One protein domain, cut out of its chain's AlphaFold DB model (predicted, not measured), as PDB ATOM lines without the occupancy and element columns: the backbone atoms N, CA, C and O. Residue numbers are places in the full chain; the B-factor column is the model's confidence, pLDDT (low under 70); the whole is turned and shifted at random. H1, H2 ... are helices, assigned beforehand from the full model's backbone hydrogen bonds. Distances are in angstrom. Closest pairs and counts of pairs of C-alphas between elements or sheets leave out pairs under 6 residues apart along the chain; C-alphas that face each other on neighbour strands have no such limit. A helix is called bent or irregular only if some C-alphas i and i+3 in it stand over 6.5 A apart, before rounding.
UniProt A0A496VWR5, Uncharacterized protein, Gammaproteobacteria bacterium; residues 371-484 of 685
ATOM      1  N   ALA A 371     372.164 348.391 200.520       76.88
ATOM      2  CA  ALA A 371     371.445 349.539 201.075       76.88
ATOM      3  C   ALA A 371     369.988 349.284 201.520       76.88
ATOM      4  O   ALA A 371     369.649 349.681 202.632       76.88
ATOM      5  N   PRO A 372     369.100 348.635 200.737       90.56
ATOM      6  CA  PRO A 372     367.669 348.668 201.048       90.56
ATOM      7  C   PRO A 372     367.281 347.846 202.277       90.56
ATOM      8  O   PRO A 372     366.412 348.263 203.041       90.56
ATOM      9  N   LEU A 373     367.917 346.691 202.496       92.19
ATOM     10  CA  LEU A 373     367.677 345.900 203.705       92.19
ATOM     11  C   LEU A 373     368.250 346.602 204.937       92.19
ATOM     12  O   LEU A 373     367.577 346.649 205.965       92.19
ATOM     13  N   PHE A 374     369.432 347.209 204.809       91.94
ATOM     14  CA  PHE A 374     370.037 348.002 205.875       91.94
ATOM     15  C   PHE A 374     369.154 349.195 206.278       91.94
ATOM     16  O   PHE A 374     368.901 349.393 207.464       91.94
ATOM     17  N   GLU A 375     368.622 349.952 205.313       94.06
ATOM     18  CA  GLU A 375     367.718 351.081 205.584       94.06
ATOM     19  C   GLU A 375     366.400 350.622 206.232       94.06
ATOM     20  O   GLU A 375     365.903 351.256 207.168       94.06
ATOM     21  N   LEU A 376     365.838 349.490 205.788       96.38
ATOM     22  CA  LEU A 376     364.641 348.912 206.401       96.38
ATOM     23  C   LEU A 376     364.903 348.465 207.850       96.38
ATOM     24  O   LEU A 376     364.082 348.737 208.732       96.38
ATOM     25  N   GLU A 377     366.036 347.811 208.112       95.38
ATOM     26  CA  GLU A 377     366.448 347.381 209.452       95.38
ATOM     27  C   GLU A 377     366.714 348.585 210.369       95.38
ATOM     28  O   GLU A 377     366.216 348.628 211.498       95.38
ATOM     29  N   ALA A 378     367.413 349.613 209.880       94.38
ATOM     30  CA  ALA A 378     367.664 350.851 210.616       94.38
ATOM     31  C   ALA A 378     366.358 351.585 210.966       94.38
ATOM     32  O   ALA A 378     366.187 352.072 212.094       94.38
ATOM     33  N   ALA A 379     365.400 351.618 210.036       95.88
ATOM     34  CA  ALA A 379     364.080 352.186 210.277       95.88
ATOM     35  C   ALA A 379     363.281 351.368 211.303       95.88
ATOM     36  O   ALA A 379     362.675 351.949 212.205       95.88
ATOM     37  N   ALA A 380     363.323 350.033 211.232       96.75
ATOM     38  CA  ALA A 380     362.687 349.161 212.219       96.75
ATOM     39  C   ALA A 380     363.314 349.308 213.615       96.75
ATOM     40  O   ALA A 380     362.581 349.386 214.603       96.75
ATOM     41  N   ARG A 381     364.646 349.440 213.701       95.19
ATOM     42  CA  ARG A 381     365.376 349.710 214.950       95.19
ATOM     43  C   ARG A 381     364.964 351.049 215.554       95.19
ATOM     44  O   ARG A 381     364.619 351.110 216.732       95.19
ATOM     45  N   THR A 382     364.917 352.105 214.740       93.62
ATOM     46  CA  THR A 382     364.451 353.442 215.157       93.62
ATOM     47  C   THR A 382     362.992 353.400 215.608       93.62
ATOM     48  O   THR A 382     362.622 354.008 216.613       93.62
ATOM     49  N   ALA A 383     362.163 352.613 214.925       95.25
ATOM     50  CA  ALA A 383     360.789 352.339 215.310       95.25
ATOM     51  C   ALA A 383     360.658 351.262 216.407       95.25
ATOM     52  O   ALA A 383     359.533 350.897 216.736       95.25
ATOM     53  N   ARG A 384     361.740 350.762 217.015       96.19
ATOM     54  CA  ARG A 384     361.713 349.767 218.108       96.19
ATOM     55  C   ARG A 384     360.817 348.550 217.818       96.19
ATOM     56  O   ARG A 384     360.112 348.043 218.696       96.19
ATOM     57  N   ILE A 385     360.806 348.104 216.562       96.50
ATOM     58  CA  ILE A 385     360.026 346.951 216.108       96.50
ATOM     59  C   ILE A 385     360.899 345.691 216.183       96.50
ATOM     60  O   ILE A 385     362.009 345.705 215.654       96.50
ATOM     61  N   PRO A 386     360.430 344.599 216.817       95.81
ATOM     62  CA  PRO A 386     361.115 343.315 216.766       95.81
ATOM     63  C   PRO A 386     360.936 342.706 215.369       95.81
ATOM     64  O   PRO A 386     359.818 342.495 214.903       95.81
ATOM     65  N   VAL A 387     362.048 342.431 214.698       96.06
ATOM     66  CA  VAL A 387     362.104 341.961 213.307       96.06
ATOM     67  C   VAL A 387     362.774 340.597 213.152       96.06
ATOM     68  O   VAL A 387     362.720 340.012 212.073       96.06
ATOM     69  N   THR A 388     363.350 340.052 214.227       96.81
ATOM     70  CA  THR A 388     363.930 338.701 214.269       96.81
ATOM     71  C   THR A 388     363.172 337.783 215.226       96.81
ATOM     72  O   THR A 388     362.566 338.231 216.204       96.81
ATOM     73  N   GLU A 389     363.252 336.472 214.989       96.94
ATOM     74  CA  GLU A 389     362.694 335.461 215.896       96.94
ATOM     75  C   GLU A 389     363.246 335.601 217.324       96.94
ATOM     76  O   GLU A 389     362.487 335.556 218.291       96.94
ATOM     77  N   ALA A 390     364.553 335.839 217.467       96.69
ATOM     78  CA  ALA A 390     365.185 336.009 218.772       96.69
ATOM     79  C   ALA A 390     364.603 337.207 219.542       96.69
ATOM     80  O   ALA A 390     364.328 337.095 220.738       96.69
ATOM     81  N   GLN A 391     364.358 338.338 218.869       96.75
ATOM     82  CA  GLN A 391     363.724 339.511 219.486       96.75
ATOM     83  C   GLN A 391     362.271 339.212 219.899       96.75
ATOM     84  O   GLN A 391     361.870 339.558 221.013       96.75
ATOM     85  N   MET A 392     361.502 338.521 219.048       97.75
ATOM     86  CA  MET A 392     360.122 338.108 219.344       97.75
ATOM     87  C   MET A 392     360.048 337.189 220.571       97.75
ATOM     88  O   MET A 392     359.304 337.460 221.517       97.75
ATOM     89  N   GLN A 393     360.869 336.135 220.599       97.31
ATOM     90  CA  GLN A 393     360.944 335.211 221.730       97.31
ATOM     91  C   GLN A 393     361.440 335.907 223.002       97.31
ATOM     92  O   GLN A 393     360.949 335.612 224.089       97.31
ATOM     93  N   THR A 394     362.368 336.862 222.895       97.06
ATOM     94  CA  THR A 394     362.862 337.627 224.051       97.06
ATOM     95  C   THR A 394     361.748 338.453 224.693       97.06
ATOM     96  O   THR A 394     361.568 338.389 225.911       97.06
ATOM     97  N   ARG A 395     360.944 339.176 223.898       96.38
ATOM     98  CA  ARG A 395     359.787 339.926 224.421       96.38
ATOM     99  C   ARG A 395     358.761 339.004 225.074       96.38
ATOM    100  O   ARG A 395     358.298 339.287 226.180       96.38
ATOM    101  N   LEU A 396     358.442 337.884 224.426       97.69
ATOM    102  CA  LEU A 396     357.514 336.897 224.975       97.69
ATOM    103  C   LEU A 396     358.038 336.289 226.286       97.69
ATOM    104  O   LEU A 396     357.277 336.146 227.240       97.69
ATOM    105  N   ARG A 397     359.342 336.006 226.380       97.44
ATOM    106  CA  ARG A 397     359.990 335.490 227.595       97.44
ATOM    107  C   ARG A 397     359.825 336.436 228.775       97.44
ATOM    108  O   ARG A 397     359.495 335.970 229.862       97.44
ATOM    109  N   ILE A 398     360.005 337.741 228.579       97.19
ATOM    110  CA  ILE A 398     359.805 338.742 229.642       97.19
ATOM    111  C   ILE A 398     358.354 338.720 230.132       97.19
ATOM    112  O   ILE A 398     358.102 338.650 231.335       97.19
ATOM    113  N   MET A 399     357.399 338.702 229.199       97.25
ATOM    114  CA  MET A 399     355.979 338.635 229.539       97.25
ATOM    115  C   MET A 399     355.634 337.367 230.330       97.25
ATOM    116  O   MET A 399     354.996 337.461 231.376       97.25
ATOM    117  N   LEU A 400     356.102 336.200 229.885       96.44
ATOM    118  CA  LEU A 400     355.835 334.910 230.525       96.44
ATOM    119  C   LEU A 400     356.502 334.786 231.904       96.44
ATOM    120  O   LEU A 400     355.836 334.451 232.877       96.44
ATOM    121  N   THR A 401     357.790 335.118 232.021       95.50
ATOM    122  CA  THR A 401     358.539 335.004 233.292       95.50
ATOM    123  C   THR A 401     358.035 335.951 234.380       95.50
ATOM    124  O   THR A 401     358.185 335.673 235.568       95.50
ATOM    125  N   SER A 402     357.374 337.049 234.006       94.50
ATOM    126  CA  SER A 402     356.727 337.941 234.975       94.50
ATOM    127  C   SER A 402     355.490 337.340 235.656       94.50
ATOM    128  O   SER A 402     355.001 337.915 236.626       94.50
ATOM    129  N   GLN A 403     354.974 336.210 235.159       92.75
ATOM    130  CA  GLN A 403     353.826 335.501 235.740       92.75
ATOM    131  C   GLN A 403     354.233 334.499 236.831       92.75
ATOM    132  O   GLN A 403     353.373 333.830 237.397       92.75
ATOM    133  N   GLY A 404     355.529 334.409 237.139       89.31
ATOM    134  CA  GLY A 404     356.095 333.412 238.040       89.31
ATOM    135  C   GLY A 404     356.837 332.316 237.279       89.31
ATOM    136  O   GLY A 404     357.202 332.475 236.114       89.31
ATOM    137  N   ASP A 405     357.092 331.203 237.965       88.31
ATOM    138  CA  ASP A 405     357.791 330.057 237.387       88.31
ATOM    139  C   ASP A 405     356.814 329.204 236.562       88.31
ATOM    140  O   ASP A 405     355.954 328.512 237.111       88.31
ATOM    141  N   LEU A 406     356.905 329.311 235.233       89.81
ATOM    142  CA  LEU A 406     356.037 328.595 234.299       89.81
ATOM    143  C   LEU A 406     356.711 327.301 233.811       89.81
ATOM    144  O   LEU A 406     357.821 327.357 233.266       89.81
ATOM    145  N   PRO A 407     356.044 326.135 233.914       87.38
ATOM    146  CA  PRO A 407     356.584 324.891 233.382       87.38
ATOM    147  C   PRO A 407     356.667 324.954 231.851       87.38
ATOM    148  O   PRO A 407     355.818 325.546 231.189       87.38
ATOM    149  N   ASN A 408     357.673 324.294 231.271       89.75
ATOM    150  CA  ASN A 408     357.867 324.206 229.816       89.75
ATOM    151  C   ASN A 408     358.006 325.569 229.103       89.75
ATOM    152  O   ASN A 408     357.573 325.712 227.960       89.75
ATOM    153  N   LEU A 409     358.644 326.560 229.742       93.56
ATOM    154  CA  LEU A 409     358.845 327.902 229.179       93.56
ATOM    155  C   LEU A 409     359.365 327.886 227.729       93.56
ATOM    156  O   LEU A 409     358.804 328.570 226.882       93.56
ATOM    157  N   GLU A 410     360.376 327.075 227.405       95.12
ATOM    158  CA  GLU A 410     360.914 326.996 226.033       95.12
ATOM    159  C   GLU A 410     359.884 326.485 225.012       95.12
ATOM    160  O   GLU A 410     359.840 326.953 223.874       95.12
ATOM    161  N   GLN A 411     358.995 325.573 225.418       94.44
ATOM    162  CA  GLN A 411     357.900 325.119 224.564       94.44
ATOM    163  C   GLN A 411     356.889 326.247 224.335       94.44
ATOM    164  O   GLN A 411     356.465 326.453 223.200       94.44
ATOM    165  N   LEU A 412     356.541 327.010 225.375       95.19
ATOM    166  CA  LEU A 412     355.659 328.174 225.241       95.19
ATOM    167  C   LEU A 412     356.273 329.236 224.319       95.19
ATOM    168  O   LEU A 412     355.578 329.796 223.474       95.19
ATOM    169  N   LEU A 413     357.585 329.464 224.410       96.38
ATOM    170  CA  LEU A 413     358.295 330.404 223.540       96.38
ATOM    171  C   LEU A 413     358.286 329.984 222.072       96.38
ATOM    172  O   LEU A 413     358.158 330.842 221.203       96.38
ATOM    173  N   SER A 414     358.333 328.681 221.784       96.19
ATOM    174  CA  SER A 414     358.219 328.167 220.411       96.19
ATOM    175  C   SER A 414     356.858 328.457 219.753       96.19
ATOM    176  O   SER A 414     356.731 328.413 218.530       96.19
ATOM    177  N   LEU A 415     355.833 328.803 220.546       96.31
ATOM    178  CA  LEU A 415     354.493 329.154 220.067       96.31
ATOM    179  C   LEU A 415     354.336 330.645 219.722       96.31
ATOM    180  O   LEU A 415     353.210 331.089 219.504       96.31
ATOM    181  N   TRP A 416     355.419 331.424 219.631       96.69
ATOM    182  CA  TRP A 416     355.354 332.868 219.357       96.69
ATOM    183  C   TRP A 416     354.630 333.231 218.042       96.69
ATOM    184  O   TRP A 416     353.990 334.276 217.966       96.69
ATOM    185  N   GLN A 417     354.654 332.354 217.030       96.81
ATOM    186  CA  GLN A 417     353.898 332.511 215.770       96.81
ATOM    187  C   GLN A 417     352.458 331.981 215.837       96.81
ATOM    188  O   GLN A 417     351.704 332.078 214.873       96.81
ATOM    189  N   GLN A 418     352.058 331.366 216.951       96.06
ATOM    190  CA  GLN A 418     350.761 330.705 217.108       96.06
ATOM    191  C   GLN A 418     350.011 331.258 218.332       96.06
ATOM    192  O   GLN A 418     349.741 330.496 219.266       96.06
ATOM    193  N   PRO A 419     349.611 332.553 218.327       93.94
ATOM    194  CA  PRO A 419     349.029 333.224 219.494       93.94
ATOM    195  C   PRO A 419     347.847 332.463 220.115       93.94
ATOM    196  O   PRO A 419     347.780 332.299 221.328       93.94
ATOM    197  N   LYS A 420     346.963 331.886 219.288       92.00
ATOM    198  CA  LYS A 420     345.823 331.079 219.764       92.00
ATOM    199  C   LYS A 420     346.251 329.839 220.553       92.00
ATOM    200  O   LYS A 420     345.763 329.626 221.653       92.00
ATOM    201  N   LYS A 421     347.208 329.059 220.032       94.19
ATOM    202  CA  LYS A 421     347.710 327.865 220.736       94.19
ATOM    203  C   LYS A 421     348.464 328.230 222.009       94.19
ATOM    204  O   LYS A 421     348.401 327.487 222.986       94.19
ATOM    205  N   LEU A 422     349.180 329.356 221.994       93.94
ATOM    206  CA  LEU A 422     349.807 329.890 223.196       93.94
ATOM    207  C   LEU A 422     348.739 330.234 224.242       93.94
ATOM    208  O   LEU A 422     348.861 329.793 225.376       93.94
ATOM    209  N   SER A 423     347.673 330.944 223.859       91.44
ATOM    210  CA  SER A 423     346.560 331.279 224.756       91.44
ATOM    211  C   SER A 423     345.931 330.038 225.389       91.44
ATOM    212  O   SER A 423     345.734 330.013 226.602       91.44
ATOM    213  N   ASP A 424     345.666 328.999 224.594       91.50
ATOM    214  CA  ASP A 424     345.118 327.728 225.088       91.50
ATOM    215  C   ASP A 424     346.076 327.034 226.072       91.50
ATOM    216  O   ASP A 424     345.641 326.385 227.014       91.50
ATOM    217  N   SER A 425     347.390 327.198 225.885       91.44
ATOM    218  CA  SER A 425     348.410 326.625 226.777       91.44
ATOM    219  C   SER A 425     348.580 327.412 228.084       91.44
ATOM    220  O   SER A 425     349.121 326.876 229.048       91.44
ATOM    221  N   LEU A 426     348.143 328.676 228.123       91.00
ATOM    222  CA  LEU A 426     348.269 329.563 229.285       91.00
ATOM    223  C   LEU A 426     347.035 329.559 230.200       91.00
ATOM    224  O   LEU A 426     347.153 330.022 231.334       91.00
ATOM    225  N   SER A 427     345.880 329.062 229.736       80.56
ATOM    226  CA  SER A 427     344.574 329.232 230.402       80.56
ATOM    227  C   SER A 427     344.537 328.765 231.859       80.56
ATOM    228  O   SER A 427     343.814 329.350 232.662       80.56
ATOM    229  N   ASP A 428     345.340 327.754 232.196       83.38
ATOM    230  CA  ASP A 428     345.379 327.143 233.529       83.38
ATOM    231  C   ASP A 428     346.616 327.563 234.347       83.38
ATOM    232  O   ASP A 428     346.754 327.178 235.507       83.38
ATOM    233  N   MET A 429     347.533 328.338 233.754       87.75
ATOM    234  CA  MET A 429     348.833 328.688 234.348       87.75
ATOM    235  C   MET A 429     348.962 330.170 234.710       87.75
ATOM    236  O   MET A 429     349.812 330.531 235.522       87.75
ATOM    237  N   VAL A 430     348.154 331.039 234.098       90.19
ATOM    238  CA  VAL A 430     348.267 332.499 234.202       90.19
ATOM    239  C   VAL A 430     346.893 333.114 234.482       90.19
ATOM    240  O   VAL A 430     345.877 332.624 233.997       90.19
ATOM    241  N   GLU A 431     346.849 334.212 235.247       91.06
ATOM    242  CA  GLU A 431     345.618 334.991 235.460       91.06
ATOM    243  C   GLU A 431     344.969 335.351 234.100       91.06
ATOM    244  O   GLU A 431     345.675 335.859 233.222       91.06
ATOM    245  N   PRO A 432     343.647 335.165 233.910       91.25
ATOM    246  CA  PRO A 432     342.987 335.384 232.618       91.25
ATOM    247  C   PRO A 432     343.246 336.761 231.989       91.25
ATOM    248  O   PRO A 432     343.499 336.859 230.789       91.25
ATOM    249  N   ASP A 433     343.244 337.824 232.799       90.56
ATOM    250  CA  ASP A 433     343.532 339.188 232.340       90.56
ATOM    251  C   ASP A 433     344.972 339.334 231.830       90.56
ATOM    252  O   ASP A 433     345.224 340.038 230.846       90.56
ATOM    253  N   ASN A 434     345.923 338.654 232.475       92.44
ATOM    254  CA  ASN A 434     347.320 338.683 232.065       92.44
ATOM    255  C   ASN A 434     347.536 337.840 230.809       92.44
ATOM    256  O   ASN A 434     348.175 338.321 229.878       92.44
ATOM    257  N   ALA A 435     346.948 336.644 230.727       92.69
ATOM    258  CA  ALA A 435     346.994 335.814 229.523       92.69
ATOM    259  C   ALA A 435     346.436 336.568 228.303       92.69
ATOM    260  O   ALA A 435     347.070 336.600 227.247       92.69
ATOM    261  N   LYS A 436     345.305 337.267 228.475       93.56
ATOM    262  CA  LYS A 436     344.718 338.131 227.445       93.56
ATOM    263  C   LYS A 436     345.665 339.258 227.022       93.56
ATOM    264  O   LYS A 436     345.872 339.460 225.831       93.56
ATOM    265  N   ALA A 437     346.265 339.975 227.970       94.19
ATOM    266  CA  ALA A 437     347.179 341.073 227.651       94.19
ATOM    267  C   ALA A 437     348.480 340.598 226.968       94.19
ATOM    268  O   ALA A 437     349.004 341.299 226.101       94.19
ATOM    269  N   ILE A 438     348.990 339.412 227.324       95.94
ATOM    270  CA  ILE A 438     350.123 338.773 226.631       95.94
ATOM    271  C   ILE A 438     349.741 338.464 225.183       95.94
ATOM    272  O   ILE A 438     350.501 338.785 224.268       95.94
ATOM    273  N   LEU A 439     348.555 337.884 224.976       95.75
ATOM    274  CA  LEU A 439     348.042 337.546 223.654       95.75
ATOM    275  C   LEU A 439     347.889 338.788 222.767       95.75
ATOM    276  O   LEU A 439     348.445 338.826 221.673       95.75
ATOM    277  N   GLU A 440     347.197 339.819 223.258       95.38
ATOM    278  CA  GLU A 440     346.974 341.070 222.520       95.38
ATOM    279  C   GLU A 440     348.300 341.723 222.101       95.38
ATOM    280  O   GLU A 440     348.446 342.186 220.969       95.38
ATOM    281  N   ARG A 441     349.306 341.734 222.988       96.19
ATOM    282  CA  ARG A 441     350.630 342.275 222.655       96.19
ATOM    283  C   ARG A 441     351.357 341.423 221.618       96.19
ATOM    284  O   ARG A 441     351.944 341.984 220.691       96.19
ATOM    285  N   LEU A 442     351.321 340.097 221.767       97.25
ATOM    286  CA  LEU A 442     351.959 339.176 220.830       97.25
ATOM    287  C   LEU A 442     351.350 339.294 219.430       97.25
ATOM    288  O   LEU A 442     352.091 339.298 218.455       97.25
ATOM    289  N   GLU A 443     350.030 339.446 219.317       97.00
ATOM    290  CA  GLU A 443     349.352 339.638 218.029       97.00
ATOM    291  C   GLU A 443     349.791 340.930 217.326       97.00
ATOM    292  O   GLU A 443     350.031 340.925 216.117       97.00
ATOM    293  N   ILE A 444     349.950 342.034 218.066       95.94
ATOM    294  CA  ILE A 444     350.442 343.292 217.484       95.94
ATOM    295  C   ILE A 444     351.912 343.154 217.058       95.94
ATOM    296  O   ILE A 444     352.274 343.601 215.968       95.94
ATOM    297  N   ASP A 445     352.760 342.534 217.886       96.44
ATOM    298  CA  ASP A 445     354.173 342.311 217.549       96.44
ATOM    299  C   ASP A 445     354.317 341.381 216.334       96.44
ATOM    300  O   ASP A 445     355.092 341.685 215.427       96.44
ATOM    301  N   LEU A 446     353.513 340.316 216.252       97.56
ATOM    302  CA  LEU A 446     353.499 339.388 215.121       97.56
ATOM    303  C   LEU A 446     353.055 340.082 213.829       97.56
ATOM    304  O   LEU A 446     353.710 339.925 212.805       97.56
ATOM    305  N   LYS A 447     352.012 340.920 213.880       97.31
ATOM    306  CA  LYS A 447     351.578 341.716 212.719       97.31
ATOM    307  C   LYS A 447     352.696 342.630 212.204       97.31
ATOM    308  O   LYS A 447     352.879 342.764 210.993       97.31
ATOM    309  N   ASN A 448     353.438 343.272 213.106       97.25
ATOM    310  CA  ASN A 448     354.555 344.139 212.730       97.25
ATOM    311  C   ASN A 448     355.721 343.336 212.137       97.25
ATOM    312  O   ASN A 448     356.271 343.739 211.110       97.25
ATOM    313  N   TYR A 449     356.042 342.191 212.744       97.81
ATOM    314  CA  TYR A 449     357.048 341.246 212.263       97.81
ATOM    315  C   TYR A 449     356.716 340.731 210.854       97.81
ATOM    316  O   TYR A 449     357.550 340.808 209.955       97.81
ATOM    317  N   GLU A 450     355.483 340.276 210.617       97.62
ATOM    318  CA  GLU A 450     355.023 339.810 209.302       97.62
ATOM    319  C   GLU A 450     355.090 340.922 208.248       97.62
ATOM    320  O   GLU A 450     355.518 340.682 207.119       97.62
ATOM    321  N   GLY A 451     354.719 342.154 208.620       97.62
ATOM    322  CA  GLY A 451     354.833 343.326 207.752       97.62
ATOM    323  C   GLY A 451     356.277 343.625 207.337       97.62
ATOM    324  O   GLY A 451     356.526 343.887 206.159       97.62
ATOM    325  N   TYR A 452     357.222 343.537 208.281       98.25
ATOM    326  CA  TYR A 452     358.656 343.659 208.009       98.25
ATOM    327  C   TYR A 452     359.145 342.551 207.073       98.25
ATOM    328  O   TYR A 452     359.698 342.846 206.016       98.25
ATOM    329  N   GLN A 453     358.894 341.285 207.424       97.81
ATOM    330  CA  GLN A 453     359.372 340.122 206.667       97.81
ATOM    331  C   GLN A 453     358.829 340.114 205.233       97.81
ATOM    332  O   GLN A 453     359.562 339.836 204.285       97.81
ATOM    333  N   ALA A 454     357.560 340.492 205.045       97.12
ATOM    334  CA  ALA A 454     356.951 340.590 203.723       97.12
ATOM    335  C   ALA A 454     357.598 341.668 202.838       97.12
ATOM    336  O   ALA A 454     357.658 341.495 201.619       97.12
ATOM    337  N   LEU A 455     358.054 342.786 203.417       97.44
ATOM    338  CA  LEU A 455     358.778 343.813 202.671       97.44
ATOM    339  C   LEU A 455     360.231 343.390 202.427       97.44
ATOM    340  O   LEU A 455     360.679 343.466 201.287       97.44
ATOM    341  N   ALA A 456     360.925 342.878 203.446       96.44
ATOM    342  CA  ALA A 456     362.302 342.397 203.345       96.44
ATOM    343  C   ALA A 456     362.464 341.342 202.234       96.44
ATOM    344  O   ALA A 456     363.303 341.505 201.353       96.44
ATOM    345  N   ALA A 457     361.573 340.344 202.179       95.25
ATOM    346  CA  ALA A 457     361.587 339.318 201.132       95.25
ATOM    347  C   ALA A 457     361.408 339.893 199.713       95.25
ATOM    348  O   ALA A 457     361.973 339.384 198.748       95.25
ATOM    349  N   LYS A 458     360.629 340.975 199.557       95.00
ATOM    350  CA  LYS A 458     360.495 341.659 198.262       95.00
ATOM    351  C   LYS A 458     361.763 342.424 197.885       95.00
ATOM    352  O   LYS A 458     362.072 342.486 196.697       95.00
ATOM    353  N   LEU A 459     362.478 342.985 198.864       93.06
ATOM    354  CA  LEU A 459     363.715 343.743 198.643       93.06
ATOM    355  C   LEU A 459     364.866 342.860 198.158       93.06
ATOM    356  O   LEU A 459     365.600 343.291 197.276       93.06
ATOM    357  N   GLU A 460     364.965 341.616 198.633       88.94
ATOM    358  CA  GLU A 460     365.975 340.649 198.166       88.94
ATOM    359  C   GLU A 460     365.900 340.376 196.655       88.94
ATOM    360  O   GLU A 460     366.908 340.109 196.006       88.94
ATOM    361  N   THR A 461     364.696 340.457 196.078       89.31
ATOM    362  CA  THR A 461     364.444 340.196 194.649       89.31
ATOM    363  C   THR A 461     364.072 341.450 193.851       89.31
ATOM    364  O   THR A 461     363.587 341.341 192.722       89.31
ATOM    365  N   ALA A 462     364.248 342.641 194.431       89.31
ATOM    366  CA  ALA A 462     363.779 343.887 193.837       89.31
ATOM    367  C   ALA A 462     364.529 344.234 192.544       89.31
ATOM    368  O   ALA A 462     365.754 344.163 192.458       89.31
ATOM    369  N   THR A 463     363.779 344.668 191.532       87.81
ATOM    370  CA  THR A 463     364.333 345.232 190.294       87.81
ATOM    371  C   THR A 463     364.195 346.754 190.282       87.81
ATOM    372  O   THR A 463     363.293 347.300 190.915       87.81
ATOM    373  N   ALA A 464     365.028 347.446 189.495       86.44
ATOM    374  CA  ALA A 464     365.024 348.914 189.401       86.44
ATOM    375  C   ALA A 464     363.636 349.518 189.103       86.44
ATOM    376  O   ALA A 464     363.281 350.563 189.639       86.44
ATOM    377  N   ASN A 465     362.812 348.828 188.307       89.94
ATOM    378  CA  ASN A 465     361.463 349.280 187.949       89.94
ATOM    379  C   ASN A 465     360.461 349.224 189.120       89.94
ATOM    380  O   ASN A 465     359.369 349.773 189.004       89.94
ATOM    381  N   GLN A 466     360.798 348.549 190.222       92.12
ATOM    382  CA  GLN A 466     359.942 348.388 191.403       92.12
ATOM    383  C   GLN A 466     360.338 349.320 192.556       92.12
ATOM    384  O   GLN A 466     359.653 349.340 193.577       92.12
ATOM    385  N   HIS A 467     361.422 350.093 192.420       92.38
ATOM    386  CA  HIS A 467     361.953 350.917 193.511       92.38
ATOM    387  C   HIS A 467     360.930 351.934 194.035       92.38
ATOM    388  O   HIS A 467     360.752 352.048 195.245       92.38
ATOM    389  N   ASP A 468     360.202 352.622 193.152       92.06
ATOM    390  CA  ASP A 468     359.198 353.613 193.563       92.06
ATOM    391  C   ASP A 468     358.026 352.975 194.325       92.06
ATOM    392  O   ASP A 468     357.586 353.492 195.354       92.06
ATOM    393  N   GLU A 469     357.541 351.819 193.860       95.50
ATOM    394  CA  GLU A 469     356.480 351.062 194.534       95.50
ATOM    395  C   GLU A 469     356.934 350.593 195.923       95.50
ATOM    396  O   GLU A 469     356.213 350.762 196.909       95.50
ATOM    397  N   LEU A 470     358.147 350.047 196.020       96.00
ATOM    398  CA  LEU A 470     358.716 349.545 197.269       96.00
ATOM    399  C   LEU A 470     359.021 350.676 198.257       96.00
ATOM    400  O   LEU A 470     358.761 350.514 199.447       96.00
ATOM    401  N   ASN A 471     359.468 351.842 197.782       95.50
ATOM    402  CA  ASN A 471     359.618 353.043 198.605       95.50
ATOM    403  C   ASN A 471     358.275 353.530 199.162       95.50
ATOM    404  O   ASN A 471     358.181 353.886 200.337       95.50
ATOM    405  N   ASN A 472     357.215 353.521 198.352       95.94
ATOM    406  CA  ASN A 472     355.878 353.862 198.839       95.94
ATOM    407  C   ASN A 472     355.401 352.850 199.883       95.94
ATOM    408  O   ASN A 472     354.931 353.246 200.951       95.94
ATOM    409  N   ARG A 473     355.609 351.552 199.636       96.75
ATOM    410  CA  ARG A 473     355.243 350.504 200.593       96.75
ATOM    411  C   ARG A 473     356.032 350.592 201.898       96.75
ATOM    412  O   ARG A 473     355.467 350.361 202.965       96.75
ATOM    413  N   PHE A 474     357.309 350.946 201.820       97.69
ATOM    414  CA  PHE A 474     358.157 351.231 202.971       97.69
ATOM    415  C   PHE A 474     357.587 352.380 203.804       97.69
ATOM    416  O   PHE A 474     357.319 352.202 204.988       97.69
ATOM    417  N   ARG A 475     357.295 353.526 203.179       97.69
ATOM    418  CA  ARG A 475     356.709 354.695 203.859       97.69
ATOM    419  C   ARG A 475     355.347 354.383 204.490       97.69
ATOM    420  O   ARG A 475     355.078 354.828 205.604       97.69
ATOM    421  N   GLU A 476     354.505 353.599 203.817       97.12
ATOM    422  CA  GLU A 476     353.233 353.112 204.369       97.12
ATOM    423  C   GLU A 476     353.436 352.226 205.601       97.12
ATOM    424  O   GLU A 476     352.739 352.403 206.601       97.12
ATOM    425  N   LEU A 477     354.379 351.281 205.540       98.00
ATOM    426  CA  LEU A 477     354.690 350.383 206.651       98.00
ATOM    427  C   LEU A 477     355.191 351.171 207.866       98.00
ATOM    428  O   LEU A 477     354.701 350.961 208.975       98.00
ATOM    429  N   LEU A 478     356.097 352.131 207.654       98.00
ATOM    430  CA  LEU A 478     356.588 352.979 208.738       98.00
ATOM    431  C   LEU A 478     355.468 353.830 209.356       98.00
ATOM    432  O   LEU A 478     355.426 353.978 210.578       98.00
ATOM    433  N   TRP A 479     354.529 354.341 208.546       97.75
ATOM    434  CA  TRP A 479     353.363 355.056 209.073       97.75
ATOM    435  C   TRP A 479     352.479 354.137 209.911       97.75
ATOM    436  O   TRP A 479     352.069 354.526 210.997       97.75
ATOM    437  N   GLN A 480     352.204 352.915 209.444       97.38
ATOM    438  CA  GLN A 480     351.400 351.949 210.196       97.38
ATOM    439  C   GLN A 480     352.028 351.642 211.558       97.38
ATOM    440  O   GLN A 480     351.319 351.604 212.567       97.38
ATOM    441  N   TRP A 481     353.353 351.475 211.608       97.69
ATOM    442  CA  TRP A 481     354.067 351.319 212.871       97.69
ATOM    443  C   TRP A 481     353.920 352.556 213.749       97.69
ATOM    444  O   TRP A 481     353.518 352.422 214.901       97.69
ATOM    445  N   PHE A 482     354.190 353.750 213.221       97.56
ATOM    446  CA  PHE A 482     354.104 354.995 213.982       97.56
ATOM    447  C   PHE A 482     352.682 355.264 214.509       97.56
ATOM    448  O   PHE A 482     352.497 355.509 215.699       97.56
ATOM    449  N   GLU A 483     351.666 355.150 213.656       96.88
ATOM    450  CA  GLU A 483     350.255 355.359 213.991       96.88
ATOM    451  C   GLU A 483     349.779 354.383 215.072       96.88
ATOM    452  O   GLU A 483     349.105 354.796 216.016       96.88
ATOM    453  N   SER A 484     350.195 353.111 215.004       95.38
ATOM    454  CA  SER A 484     349.829 352.098 216.008       95.38
ATOM    455  C   SER A 484     350.332 352.413 217.423       95.38
ATOM    456  O   SER A 484     349.808 351.879 218.403       95.38
TER     457      SER A 484
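AT A GLANCE: This is residues 371 to 484 of the 685 residues of an uncharacterized protein of Gammaproteobacteria bacterium (UniProt A0A496VWR5). One long helix, H5, makes a rod: H1 and H6 bundle up and down with its later part, and H2 and H4 pack on its earlier part, H3 on H2. The printed part has 114 residues with six named helices: all helix. It is loose, radius of gyration of the C-alphas 16.5 A, spanning 53 by 25 by 22 A.

HOW THE PARTS SIT: Residues 372 to 376 of H1, residues 371 to 382, touch the hub H5, residues 432 to 460, closest C-alphas Leu 373 and Ala 456, 6.4 A. H5 and H6, residues 464 to 484, form a hairpin. Every O i to N i+4 pair is within hydrogen-bond range in H1, H2, H3 and H4, while 24 of 25 are in H5 and 15 of 17 in H6.

IN THESE COORDINATES: Find C-alpha 371 at (371.445, 349.539, 201.075) and C-alpha 484 at (349.829, 352.098, 216.008). H2 is residues 389 to 401, H3 409 to 414, H4 419 to 426. H5 spans 41.8 A; H6 is irregular, C-alphas 465 and 468 being 7.4 A apart.

THE WHOLE: The printed part has no cut or long link; no printed residue's pLDDT is under 70.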